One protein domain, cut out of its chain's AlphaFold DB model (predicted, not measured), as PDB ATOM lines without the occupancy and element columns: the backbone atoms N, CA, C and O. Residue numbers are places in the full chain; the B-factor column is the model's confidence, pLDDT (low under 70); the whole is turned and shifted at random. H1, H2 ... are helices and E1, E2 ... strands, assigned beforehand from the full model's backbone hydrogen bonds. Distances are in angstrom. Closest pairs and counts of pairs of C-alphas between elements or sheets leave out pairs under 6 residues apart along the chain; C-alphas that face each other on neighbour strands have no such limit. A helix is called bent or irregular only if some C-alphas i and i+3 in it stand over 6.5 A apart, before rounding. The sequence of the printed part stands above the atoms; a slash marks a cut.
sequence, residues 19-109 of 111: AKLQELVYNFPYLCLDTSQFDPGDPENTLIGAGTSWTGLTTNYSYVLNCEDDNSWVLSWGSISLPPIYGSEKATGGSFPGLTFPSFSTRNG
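This is residues 19 to 109 of the 111 residues of an uncharacterized protein of Gimesia aquarii (UniProt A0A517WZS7). Seven antiparallel strands make one sheet that curls round like part of a barrel, and the small hairpin of E7 and E8 sits in the gap between its two edges, beside E9, making a partly closed ring. The short helix H1 packs at one end of this partial barrel, near E2, E3 and E4. E6 runs on into E7, and this takes the chain from one edge of the sheet towards the other edge, where E9 lies. The 91 printed residues, mostly strand in their named elements, hold one named helix followed by nine named strands; the large sheet has the order E6 E5 E4 E3 E2 E1 E9, and E7 and E8 make a second antiparallel sheet of two. The whole is compact, with a radius of gyration of the C-alphas of 12.3 A and spans of 36 by 26 by 24 A.

The longest strands, of 7 residues each, are E2, residues 44 to 50, 19.3 A from first to last C-alpha; E4, residues 61 to 67, 19.7 A; and E5, residues 73 to 79, 20.5 A. E1, residues 30 to 34, measures 13.1 A, E3, residues 53 to 57, 13.6 A, and E6, residues 86 to 90, 14.3 A. E7 is residues 93 to 95, E8 residues 98 to 100 and E9 residues 105 to 108, whose last C-alpha is at (222.999, 331.584, 238.047). H1, residues 19 to 27, spans 14.2 A from C-alpha 19 at (210.716, 339.931, 224.364) to C-alpha 27 at (222.121, 332.350, 228.157). It is irregular, with C-alphas 19 and 22 being 7.4 A apart.

E1 to E6 form a meander, each strand the antiparallel neighbour of the one before, and each step is a hairpin. In the middle of this run E4 and E3 stand at 169 degrees, with N 63 and O 56 at 2.8 A. E5 and E4 stand at 161 degrees, with N 64 and O 76 at 2.8 A. The edge strand E6 and E5 stand at 164 degrees, with N 77 and O 87 at 2.8 A. Pairing is staggered along E2: its residues 48 to 50 pair with E3, where N 48 and O 55 are 2.8 A apart, and its residues 44 to 48 pair with E1, where N 33 and O 45 are 2.8 A apart. The other edge strand, E9, is antiparallel to E1 at 150 degrees, with N 34 and O 105 at 2.8 A. E8 and E9 have 8 pairs of C-alphas within 8 A, the closest those of Gly 98 and Arg 107 at 4.6 A. The hairpin of E7 and E8 has N 98 and O 95 at 2.7 A. E6 runs on into E7 across a break of 2 residues, at 76 degrees, and E6 is apart from E8 and E9. H1 is on the large sheet at a height of 8.8 A, over E3 and only just over E4, with 3 of its 9 C-alphas on E4. It runs along the strands, at 6 degrees to E3 on the local plane. The closest C-alphas of H1 and E2 are those of Val 25 and Gly 49, 5.1 A apart. In H1, 4 of 5 O i to N i+4 pairs are within hydrogen-bond range.

The two C-alphas farthest apart are those of Asn 27 and Pro 83, at 36.8 A. The large sheet is strongly twisted, its C-alphas lying up to 10.3 A off their best plane. The printed part has no cut and no long link; the links E1 to E2, of 9 residues, and E5 to E6, of 6 residues, are short, and the others are tight. The mean pLDDT of the printed part is 93.9, and no printed residue is under 70.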
ATOM      1  N   ALA A  19     210.074 340.142 225.661       85.56
ATOM      2  CA  ALA A  19     210.716 339.931 224.364       85.56
ATOM      3  C   ALA A  19     212.134 339.345 224.479       85.56
ATOM      4  O   ALA A  19     212.631 338.751 223.523       85.56
ATOM      5  N   LYS A  20     212.782 339.477 225.643       87.81
ATOM      6  CA  LYS A  20     214.139 338.971 225.905       87.81
ATOM      7  C   LYS A  20     214.156 337.622 226.615       87.81
ATOM      8  O   LYS A  20     215.230 337.056 226.797       87.81
ATOM      9  N   LEU A  21     213.003 337.074 226.999       90.31
ATOM     10  CA  LEU A  21     212.946 335.841 227.792       90.31
ATOM     11  C   LEU A  21     213.627 334.660 227.112       90.31
ATOM     12  O   LEU A  21     214.356 333.927 227.768       90.31
ATOM     13  N   GLN A  22     213.435 334.490 225.804       92.06
ATOM     14  CA  GLN A  22     214.050 333.376 225.086       92.06
ATOM     15  C   GLN A  22     215.582 333.496 225.031       92.06
ATOM     16  O   GLN A  22     216.285 332.496 225.160       92.06
ATOM     17  N   GLU A  23     216.106 334.718 224.892       92.44
ATOM     18  CA  GLU A  23     217.545 334.990 224.975       92.44
ATOM     19  C   GLU A  23     218.077 334.727 226.392       92.44
ATOM     20  O   GLU A  23     219.120 334.094 226.556       92.44
ATOM     21  N   LEU A  24     217.347 335.159 227.425       92.81
ATOM     22  CA  LEU A  24     217.711 334.905 228.819       92.81
ATOM     23  C   LEU A  24     217.723 333.407 229.138       92.81
ATOM     24  O   LEU A  24     218.681 332.938 229.741       92.81
ATOM     25  N   VAL A  25     216.721 332.646 228.693       94.62
ATOM     26  CA  VAL A  25     216.673 331.181 228.847       94.62
ATOM     27  C   VAL A  25     217.857 330.517 228.145       94.62
ATOM     28  O   VAL A  25     218.464 329.606 228.702       94.62
ATOM     29  N   TYR A  26     218.226 330.981 226.950       92.88
ATOM     30  CA  TYR A  26     219.381 330.453 226.222       92.88
ATOM     31  C   TYR A  26     220.711 330.730 226.941       92.88
ATOM     32  O   TYR A  26     221.563 329.848 227.027       92.88
ATOM     33  N   ASN A  27     220.888 331.941 227.477       94.31
ATOM     34  CA  ASN A  27     222.121 332.350 228.157       94.31
ATOM     35  C   ASN A  27     222.230 331.811 229.593       94.31
ATOM     36  O   ASN A  27     223.335 331.593 230.089       94.31
ATOM     37  N   PHE A  28     221.094 331.588 230.254       95.81
ATOM     38  CA  PHE A  28     220.990 331.127 231.637       95.81
ATOM     39  C   PHE A  28     220.042 329.920 231.716       95.81
ATOM     40  O   PHE A  28     218.964 330.017 232.302       95.81
ATOM     41  N   PRO A  29     220.409 328.767 231.123       96.44
ATOM     42  CA  PRO A  29     219.523 327.603 231.033       96.44
ATOM     43  C   PRO A  29     219.264 326.927 232.383       96.44
ATOM     44  O   PRO A  29     218.331 326.136 232.502       96.44
ATOM     45  N   TYR A  30     220.069 327.241 233.399       97.44
ATOM     46  CA  TYR A  30     219.936 326.717 234.751       97.44
ATOM     47  C   TYR A  30     219.974 327.869 235.745       97.44
ATOM     48  O   TYR A  30     220.889 328.699 235.709       97.44
ATOM     49  N   LEU A  31     218.980 327.898 236.626       97.69
ATOM     50  CA  LEU A  31     218.935 328.791 237.773       97.69
ATOM     51  C   LEU A  31     218.832 327.954 239.033       97.69
ATOM     52  O   LEU A  31     218.000 327.058 239.119       97.69
ATOM     53  N   CYS A  32     219.634 328.284 240.028       97.75
ATOM     54  CA  CYS A  32     219.510 327.696 241.341       97.75
ATOM     55  C   CYS A  32     218.539 328.553 242.158       97.75
ATOM     56  O   CYS A  32     218.736 329.763 242.268       97.75
ATOM     57  N   LEU A  33     217.490 327.930 242.686       97.94
ATOM     58  CA  LEU A  33     216.461 328.512 243.537       97.94
ATOM     59  C   LEU A  33     216.746 328.130 244.991       97.94
ATOM     60  O   LEU A  33     216.786 326.949 245.318       97.94
ATOM     61  N   ASP A  34     216.908 329.121 245.855       96.81
ATOM     62  CA  ASP A  34     216.934 328.946 247.305       96.81
ATOM     63  C   ASP A  34     215.495 328.949 247.830       96.81
ATOM     64  O   ASP A  34     214.767 329.935 247.683       96.81
ATOM     65  N   THR A  35     215.101 327.830 248.422       95.31
ATOM     66  CA  THR A  35     213.797 327.571 249.043       95.31
ATOM     67  C   THR A  35     213.919 327.433 250.557       95.31
ATOM     68  O   THR A  35     212.925 327.123 251.205       95.31
ATOM     69  N   SER A  36     215.087 327.677 251.158       94.88
ATOM     70  CA  SER A  36     215.368 327.397 252.575       94.88
ATOM     71  C   SER A  36     214.400 328.054 253.565       94.88
ATOM     72  O   SER A  36     214.180 327.521 254.653       94.88
ATOM     73  N   GLN A  37     213.794 329.189 253.199       93.81
ATOM     74  CA  GLN A  37     212.778 329.866 254.012       93.81
ATOM     75  C   GLN A  37     211.372 329.273 253.851       93.81
ATOM     76  O   GLN A  37     210.544 329.411 254.752       93.81
ATOM     77  N   PHE A  38     211.102 328.619 252.722       93.31
ATOM     78  CA  PHE A  38     209.798 328.074 252.353       93.31
ATOM     79  C   PHE A  38     209.697 326.560 252.603       93.31
ATOM     80  O   PHE A  38     208.745 326.107 253.237       93.31
ATOM     81  N   ASP A  39     210.682 325.785 252.145       91.38
ATOM     82  CA  ASP A  39     210.813 324.338 252.352       91.38
ATOM     83  C   ASP A  39     212.214 324.002 252.906       91.38
ATOM     84  O   ASP A  39     213.121 323.631 252.159       91.38
ATOM     85  N   PRO A  40     212.426 324.115 254.232       90.88
ATOM     86  CA  PRO A  40     213.729 323.856 254.849       90.88
ATOM     87  C   PRO A  40     214.242 322.416 254.671       90.88
ATOM     88  O   PRO A  40     215.421 322.158 254.911       90.88
ATOM     89  N   GLY A  41     213.362 321.469 254.321       90.56
ATOM     90  CA  GLY A  41     213.721 320.070 254.080       90.56
ATOM     91  C   GLY A  41     214.315 319.820 252.692       90.56
ATOM     92  O   GLY A  41     214.985 318.808 252.502       90.56
ATOM     93  N   ASP A  42     214.096 320.742 251.756       89.81
ATOM     94  CA  ASP A  42     214.596 320.697 250.382       89.81
ATOM     95  C   ASP A  42     214.997 322.127 249.959       89.81
ATOM     96  O   ASP A  42     214.238 322.786 249.248       89.81
ATOM     97  N   PRO A  43     216.122 322.657 250.494       92.75
ATOM     98  CA  PRO A  43     216.412 324.096 250.555       92.75
ATOM     99  C   PRO A  43     217.001 324.703 249.275       92.75
ATOM    100  O   PRO A  43     217.124 325.924 249.191       92.75
ATOM    101  N   GLU A  44     217.408 323.887 248.302       93.81
ATOM    102  CA  GLU A  44     217.969 324.360 247.037       93.81
ATOM    103  C   GLU A  44     217.436 323.518 245.872       93.81
ATOM    104  O   GLU A  44     217.432 322.290 245.940       93.81
ATOM    105  N   ASN A  45     217.004 324.166 244.788       94.94
ATOM    106  CA  ASN A  45     216.437 323.491 243.622       94.94
ATOM    107  C   ASN A  45     216.941 324.067 242.295       94.94
ATOM    108  O   ASN A  45     216.978 325.281 242.114       94.94
ATOM    109  N   THR A  46     217.261 323.211 241.323       97.38
ATOM    110  CA  THR A  46     217.573 323.668 239.962       97.38
ATOM    111  C   THR A  46     216.300 323.889 239.143       97.38
ATOM    112  O   THR A  46     215.586 322.945 238.802       97.38
ATOM    113  N   LEU A  47     216.070 325.137 238.731       98.12
ATOM    114  CA  LEU A  47     215.105 325.494 237.697       98.12
ATOM    115  C   LEU A  47     215.750 325.375 236.312       98.12
ATOM    116  O   LEU A  47     216.790 325.978 236.033       98.12
ATOM    117  N   ILE A  48     215.100 324.632 235.424       98.06
ATOM    118  CA  ILE A  48     215.539 324.394 234.050       98.06
ATOM    119  C   ILE A  48     214.780 325.334 233.118       98.06
ATOM    120  O   ILE A  48     213.549 325.334 233.085       98.06
ATOM    121  N   GLY A  49     215.523 326.128 232.356       96.31
ATOM    122  CA  GLY A  49     214.988 327.045 231.361       96.31
ATOM    123  C   GLY A  49     214.443 326.303 230.140       96.31
ATOM    124  O   GLY A  49     215.149 325.515 229.510       96.31
ATOM    125  N   ALA A  50     213.194 326.582 229.775       93.44
ATOM    126  CA  ALA A  50     212.559 326.083 228.562       93.44
ATOM    127  C   ALA A  50     211.576 327.123 228.007       93.44
ATOM    128  O   ALA A  50     210.706 327.628 228.719       93.44
ATOM    129  N   GLY A  51     211.704 327.443 226.715       92.06
ATOM    130  CA  GLY A  51     210.883 328.468 226.070       92.06
ATOM    131  C   GLY A  51     211.146 329.853 226.663       92.06
ATOM    132  O   GLY A  51     212.172 330.462 226.372       92.06
ATOM    133  N   THR A  52     210.213 330.339 227.480       92.88
ATOM    134  CA  THR A  52     210.238 331.670 228.113       92.88
ATOM    135  C   THR A  52     210.084 331.602 229.636       92.88
ATOM    136  O   THR A  52     209.660 332.570 230.263       92.88
ATOM    137  N   SER A  53     210.379 330.449 230.236       95.94
ATOM    138  CA  SER A  53     210.228 330.207 231.673       95.94
ATOM    139  C   SER A  53     211.303 329.266 232.195       95.94
ATOM    140  O   SER A  53     211.915 328.531 231.419       95.94
ATOM    141  N   TRP A  54     211.473 329.234 233.513       97.88
ATOM    142  CA  TRP A  54     212.269 328.220 234.198       97.88
ATOM    143  C   TRP A  54     211.370 327.389 235.096       97.88
ATOM    144  O   TRP A  54     210.535 327.935 235.813       97.88
ATOM    145  N   THR A  55     211.532 326.072 235.062       97.62
ATOM    146  CA  THR A  55     210.704 325.143 235.836       97.62
ATOM    147  C   THR A  55     211.586 324.211 236.646       97.62
ATOM    148  O   THR A  55     212.555 323.664 236.124       97.62
ATOM    149  N   GLY A  56     211.244 324.021 237.913       95.81
ATOM    150  CA  GLY A  56     211.915 323.088 238.813       95.81
ATOM    151  C   GLY A  56     210.910 322.321 239.654       95.81
ATOM    152  O   GLY A  56     209.709 322.603 239.641       95.81
ATOM    153  N   LEU A  57     211.399 321.319 240.367       92.88
ATOM    154  CA  LEU A  57     210.581 320.435 241.188       92.88
ATOM    155  C   LEU A  57     211.398 319.993 242.398       92.88
ATOM    156  O   LEU A  57     212.470 319.414 242.232       92.88
ATOM    157  N   THR A  58     210.882 320.253 243.595       88.62
ATOM    158  CA  THR A  58     211.352 319.656 244.849       88.62
ATOM    159  C   THR A  58     210.549 318.403 245.168       88.62
ATOM    160  O   THR A  58     209.606 318.019 244.469       88.62
ATOM    161  N   THR A  59     210.889 317.786 246.291       86.31
ATOM    162  CA  THR A  59     210.139 316.671 246.867       86.31
ATOM    163  C   THR A  59     208.666 317.013 247.123       86.31
ATOM    164  O   THR A  59     207.825 316.123 247.056       86.31
ATOM    165  N   ASN A  60     208.331 318.278 247.402       90.44
ATOM    166  CA  ASN A  60     206.987 318.676 247.839       90.44
ATOM    167  C   ASN A  60     206.272 319.636 246.878       90.44
ATOM    168  O   ASN A  60     205.037 319.715 246.913       90.44
ATOM    169  N   TYR A  61     207.013 320.360 246.034       95.25
ATOM    170  CA  TYR A  61     206.487 321.472 245.245       95.25
ATOM    171  C   TYR A  61     207.112 321.549 243.851       95.25
ATOM    172  O   TYR A  61     208.317 321.402 243.685       95.25
ATOM    173  N   SER A  62     206.303 321.854 242.838       95.81
ATOM    174  CA  SER A  62     206.787 322.332 241.538       95.81
ATOM    175  C   SER A  62     206.902 323.852 241.549       95.81
ATOM    176  O   SER A  62     205.988 324.502 242.060       95.81
ATOM    177  N   TYR A  63     207.937 324.406 240.922       97.25
ATOM    178  CA  TYR A  63     208.187 325.845 240.820       97.25
ATOM    179  C   TYR A  63     208.250 326.291 239.364       97.25
ATOM    180  O   TYR A  63     208.793 325.583 238.514       97.25
ATOM    181  N   VAL A  64     207.740 327.487 239.083       97.69
ATOM    182  CA  VAL A  64     207.822 328.136 237.772       97.69
ATOM    183  C   VAL A  64     208.228 329.590 237.965       97.69
ATOM    184  O   VAL A  64     207.528 330.333 238.646       97.69
ATOM    185  N   LEU A  65     209.340 329.989 237.354       97.69
ATOM    186  CA  LEU A  65     209.758 331.381 237.232       97.69
ATOM    187  C   LEU A  65     209.400 331.893 235.837       97.69
ATOM    188  O   LEU A  65     209.822 331.321 234.825       97.69
ATOM    189  N   ASN A  66     208.666 332.996 235.787       94.88
ATOM    190  CA  ASN A  66     208.258 333.662 234.560       94.88
ATOM    191  C   ASN A  66     208.260 335.187 234.725       94.88
ATOM    192  O   ASN A  66     208.366 335.723 235.827       94.88
ATOM    193  N   CYS A  67     208.161 335.880 233.597       93.75
ATOM    194  CA  CYS A  67     207.915 337.314 233.538       93.75
ATOM    195  C   CYS A  67     206.440 337.538 233.190       93.75
ATOM    196  O   CYS A  67     205.943 336.934 232.236       93.75
ATOM    197  N   GLU A  68     205.744 338.349 233.981       90.69
ATOM    198  CA  GLU A  68     204.346 338.725 233.748       90.69
ATOM    199  C   GLU A  68     204.220 339.970 232.855       90.69
ATOM    200  O   GLU A  68     205.176 340.720 232.656       90.69
ATOM    201  N   ASP A  69     203.010 340.204 232.335       85.38
ATOM    202  CA  ASP A  69     202.690 341.304 231.410       85.38
ATOM    203  C   ASP A  69     202.956 342.707 231.987       85.38
ATOM    204  O   ASP A  69     203.090 343.677 231.243       85.38
ATOM    205  N   ASP A  70     203.035 342.836 233.314       88.88
ATOM    206  CA  ASP A  70     203.392 344.076 234.009       88.88
ATOM    207  C   ASP A  70     204.911 344.260 234.179       88.88
ATOM    208  O   ASP A  70     205.348 345.102 234.967       88.88
ATOM    209  N   ASN A  71     205.712 343.500 233.425       89.38
ATOM    210  CA  ASN A  71     207.172 343.476 233.476       89.38
ATOM    211  C   ASN A  71     207.715 343.089 234.856       89.38
ATOM    212  O   ASN A  71     208.781 343.565 235.242       89.38
ATOM    213  N   SER A  72     207.014 342.242 235.611       91.94
ATOM    214  CA  SER A  72     207.501 341.734 236.896       91.94
ATOM    215  C   SER A  72     207.931 340.272 236.818       91.94
ATOM    216  O   SER A  72     207.281 339.440 236.185       91.94
ATOM    217  N   TRP A  73     209.034 339.945 237.492       95.88
ATOM    218  CA  TRP A  73     209.405 338.555 237.730       95.88
ATOM    219  C   TRP A  73     208.490 337.944 238.785       95.88
ATOM    220  O   TRP A  73     208.357 338.489 239.885       95.88
ATOM    221  N   VAL A  74     207.902 336.795 238.470       96.81
ATOM    222  CA  VAL A  74     207.001 336.064 239.361       96.81
ATOM    223  C   VAL A  74     207.477 334.630 239.496       96.81
ATOM    224  O   VAL A  74     207.774 333.962 238.505       96.81
ATOM    225  N   LEU A  75     207.553 334.162 240.739       97.81
ATOM    226  CA  LEU A  75     207.751 332.757 241.051       97.81
ATOM    227  C   LEU A  75     206.421 332.179 241.524       97.81
ATOM    228  O   LEU A  75     205.840 332.654 242.498       97.81
ATOM    229  N   SER A  76     205.947 331.146 240.840       97.56
ATOM    230  CA  SER A  76     204.756 330.384 241.210       97.56
ATOM    231  C   SER A  76     205.148 329.002 241.717       97.56
ATOM    232  O   SER A  76     206.102 328.408 241.213       97.56
ATOM    233  N   TRP A  77     204.394 328.465 242.672       97.06
ATOM    234  CA  TRP A  77     204.579 327.112 243.187       97.06
ATOM    235  C   TRP A  77     203.258 326.359 243.335       97.06
ATOM    236  O   TRP A  77     202.187 326.941 243.524       97.06
ATOM    237  N   GLY A  78     203.346 325.035 243.278       96.56
ATOM    238  CA  GLY A  78     202.225 324.125 243.486       96.56
ATOM    239  C   GLY A  78     202.668 322.877 244.226       96.56
ATOM    240  O   GLY A  78     203.670 322.273 243.860       96.56
ATOM    241  N   SER A  79     201.942 322.494 245.275       94.38
ATOM    242  CA  SER A  79     202.215 321.262 246.007       94.38
ATOM    243  C   SER A  79     201.866 320.048 245.156       94.38
ATOM    244  O   SER A  79     200.805 320.004 244.532       94.38
ATOM    245  N   ILE A  80     202.730 319.037 245.194       88.00
ATOM    246  CA  ILE A  80     202.456 317.733 244.581       88.00
ATOM    247  C   ILE A  80     201.605 316.824 245.485       88.00
ATOM    248  O   ILE A  80     201.145 315.769 245.048       88.00
ATOM    249  N   SER A  81     201.398 317.218 246.748       87.69
ATOM    250  CA  SER A  81     200.583 316.492 247.727       87.69
ATOM    251  C   SER A  81     199.097 316.853 247.614       87.69
ATOM    252  O   SER A  81     198.736 317.920 247.124       87.69
ATOM    253  N   LEU A  82     198.216 315.963 248.089       85.50
ATOM    254  CA  LEU A  82     196.767 316.192 248.125       85.50
ATOM    255  C   LEU A  82     196.298 316.562 249.549       85.50
ATOM    256  O   LEU A  82     196.649 315.846 250.488       85.50
ATOM    257  N   PRO A  83     195.454 317.601 249.727       85.94
ATOM    258  CA  PRO A  83     194.965 318.525 248.701       85.94
ATOM    259  C   PRO A  83     196.073 319.476 248.212       85.94
ATOM    260  O   PRO A  83     196.918 319.878 249.013       85.94
ATOM    261  N   PRO A  84     196.067 319.860 246.924       87.00
ATOM    262  CA  PRO A  84     197.119 320.704 246.385       87.00
ATOM    263  C   PRO A  84     196.984 322.135 246.909       87.00
ATOM    264  O   PRO A  84     195.886 322.689 246.995       87.00
ATOM    265  N   ILE A  85     198.125 322.734 247.235       92.75
ATOM    266  CA  ILE A  85     198.251 324.128 247.664       92.75
ATOM    267  C   ILE A  85     199.086 324.849 246.616       92.75
ATOM    268  O   ILE A  85     200.161 324.373 246.261       92.75
ATOM    269  N   TYR A  86     198.604 325.993 246.146       96.19
ATOM    270  CA  TYR A  86     199.286 326.814 245.151       96.19
ATOM    271  C   TYR A  86     199.538 328.209 245.702       96.19
ATOM    272  O   TYR A  86     198.784 328.694 246.548       96.19
ATOM    273  N   GLY A  87     200.572 328.859 245.191       96.94
ATOM    274  CA  GLY A  87     200.856 330.254 245.477       96.94
ATOM    275  C   GLY A  87     201.775 330.859 244.431       96.94
ATOM    276  O   GLY A  87     202.323 330.157 243.580       96.94
ATOM    277  N   SER A  88     201.909 332.175 244.482       97.25
ATOM    278  CA  SER A  88     202.884 332.912 243.695       97.25
ATOM    279  C   SER A  88     203.311 334.172 244.435       97.25
ATOM    280  O   SER A  88     202.568 334.705 245.264       97.25
ATOM    281  N   GLU A  89     204.515 334.650 244.144       96.94
ATOM    282  CA  GLU A  89     205.022 335.908 244.674       96.94
ATOM    283  C   GLU A  89     205.896 336.635 243.650       96.94
ATOM    284  O   GLU A  89     206.542 336.023 242.794       96.94
ATOM    285  N   LYS A  90     205.887 337.969 243.729       96.50
ATOM    286  CA  LYS A  90     206.670 338.833 242.845       96.50
ATOM    287  C   LYS A  90     208.058 339.060 243.423       96.50
ATOM    288  O   LYS A  90     208.217 339.137 244.644       96.50
ATOM    289  N   ALA A  91     209.046 339.223 242.550       95.88
ATOM    290  CA  ALA A  91     210.367 339.655 242.965       95.88
ATOM    291  C   ALA A  91     210.270 341.030 243.641       95.88
ATOM    292  O   ALA A  91     209.597 341.944 243.162       95.88
ATOM    293  N   THR A  92     210.944 341.172 244.772       94.94
ATOM    294  CA  THR A  92     211.013 342.403 245.567       94.94
ATOM    295  C   THR A  92     212.384 343.066 245.472       94.94
ATOM    296  O   THR A  92     212.563 344.181 245.963       94.94
ATOM    297  N   GLY A  93     213.353 342.407 244.832       92.19
ATOM    298  CA  GLY A  93     214.719 342.895 244.702       92.19
ATOM    299  C   GLY A  93     215.575 342.074 243.742       92.19
ATOM    300  O   GLY A  93     215.145 341.057 243.196       92.19
ATOM    301  N   GLY A  94     216.820 342.521 243.581       90.44
ATOM    302  CA  GLY A  94     217.819 341.863 242.743       90.44
ATOM    303  C   GLY A  94     217.700 342.199 241.257       90.44
ATOM    304  O   GLY A  94     216.981 343.116 240.859       90.44
ATOM    305  N   SER A  95     218.448 341.456 240.447       90.19
ATOM    306  CA  SER A  95     218.378 341.485 238.985       90.19
ATOM    307  C   SER A  95     218.658 340.108 238.434       90.19
ATOM    308  O   SER A  95     219.500 339.384 238.957       90.19
ATOM    309  N   PHE A  96     217.953 339.739 237.367       92.62
ATOM    310  CA  PHE A  96     218.122 338.439 236.735       92.62
ATOM    311  C   PHE A  96     219.602 338.194 236.363       92.62
ATOM    312  O   PHE A  96     220.220 339.075 235.758       92.62
ATOM    313  N   PRO A  97     220.196 337.025 236.687       93.25
ATOM    314  CA  PRO A  97     219.589 335.808 237.256       93.25
ATOM    315  C   PRO A  97     219.561 335.740 238.801       93.25
ATOM    316  O   PRO A  97     219.190 334.713 239.364       93.25
ATOM    317  N   GLY A  98     219.989 336.797 239.489       94.12
ATOM    318  CA  GLY A  98     220.026 336.964 240.945       94.12
ATOM    319  C   GLY A  98     218.799 337.676 241.527       94.12
ATOM    320  O   GLY A  98     218.939 338.756 242.102       94.12
ATOM    321  N   LEU A  99     217.595 337.134 241.330       95.81
ATOM    322  CA  LEU A  99     216.345 337.737 241.805       95.81
ATOM    323  C   LEU A  99     216.094 337.409 243.278       95.81
ATOM    324  O   LEU A  99     216.457 336.342 243.766       95.81
ATOM    325  N   THR A 100     215.448 338.326 243.992       95.75
ATOM    326  CA  THR A 100     215.019 338.138 245.383       95.75
ATOM    327  C   THR A 100     213.506 338.242 245.471       95.75
ATOM    328  O   THR A 100     212.914 339.190 244.955       95.75
ATOM    329  N   PHE A 101     212.898 337.283 246.156       96.19
ATOM    330  CA  PHE A 101     211.478 337.205 246.460       96.19
ATOM    331  C   PHE A 101     211.291 337.168 247.991       96.19
ATOM    332  O   PHE A 101     212.270 336.976 248.716       96.19
ATOM    333  N   PRO A 102     210.074 337.375 248.525       95.56
ATOM    334  CA  PRO A 102     209.819 337.272 249.964       95.56
ATOM    335  C   PRO A 102     210.260 335.952 250.612       95.56
ATOM    336  O   PRO A 102     210.739 335.979 251.742       95.56
ATOM    337  N   SER A 103     210.104 334.831 249.908       95.94
ATOM    338  CA  SER A 103     210.323 333.470 250.413       95.94
ATOM    339  C   SER A 103     211.421 332.715 249.656       95.94
ATOM    340  O   SER A 103     211.790 331.611 250.058       95.94
ATOM    341  N   PHE A 104     211.941 333.288 248.564       96.88
ATOM    342  CA  PHE A 104     212.901 332.635 247.674       96.88
ATOM    343  C   PHE A 104     213.991 333.585 247.173       96.88
ATOM    344  O   PHE A 104     213.846 334.809 247.178       96.88
ATOM    345  N   SER A 105     215.071 333.026 246.637       96.88
ATOM    346  CA  SER A 105     216.014 333.781 245.807       96.88
ATOM    347  C   SER A 105     216.575 332.916 244.687       96.88
ATOM    348  O   SER A 105     216.598 331.695 244.804       96.88
ATOM    349  N   THR A 106     217.007 333.527 243.586       97.06
ATOM    350  CA  THR A 106     217.643 332.803 242.481       97.06
ATOM    351  C   THR A 106     219.107 333.190 242.341       97.06
ATOM    352  O   THR A 106     219.525 334.275 242.741       97.06
ATOM    353  N   ARG A 107     219.902 332.309 241.737       96.31
ATOM    354  CA  ARG A 107     221.274 332.581 241.296       96.31
ATOM    355  C   ARG A 107     221.577 331.819 240.012       96.31
ATOM    356  O   ARG A 107     220.951 330.803 239.723       96.31
ATOM    357  N   ASN A 108     222.557 332.293 239.247       95.38
ATOM    358  CA  ASN A 108     222.999 331.584 238.047       95.38
ATOM    359  C   ASN A 108     223.590 330.207 238.395       95.38
ATOM    360  O   ASN A 108     224.385 330.108 239.333       95.38
ATOM    361  N   GLY A 109     223.281 329.194 237.589       93.25
ATOM    362  CA  GLY A 109     223.851 327.854 237.688       93.25
ATOM    363  C   GLY A 109     222.876 326.829 238.252       93.25
ATOM    364  O   GLY A 109     221.686 327.084 238.374       93.25
TER     365      GLY A 109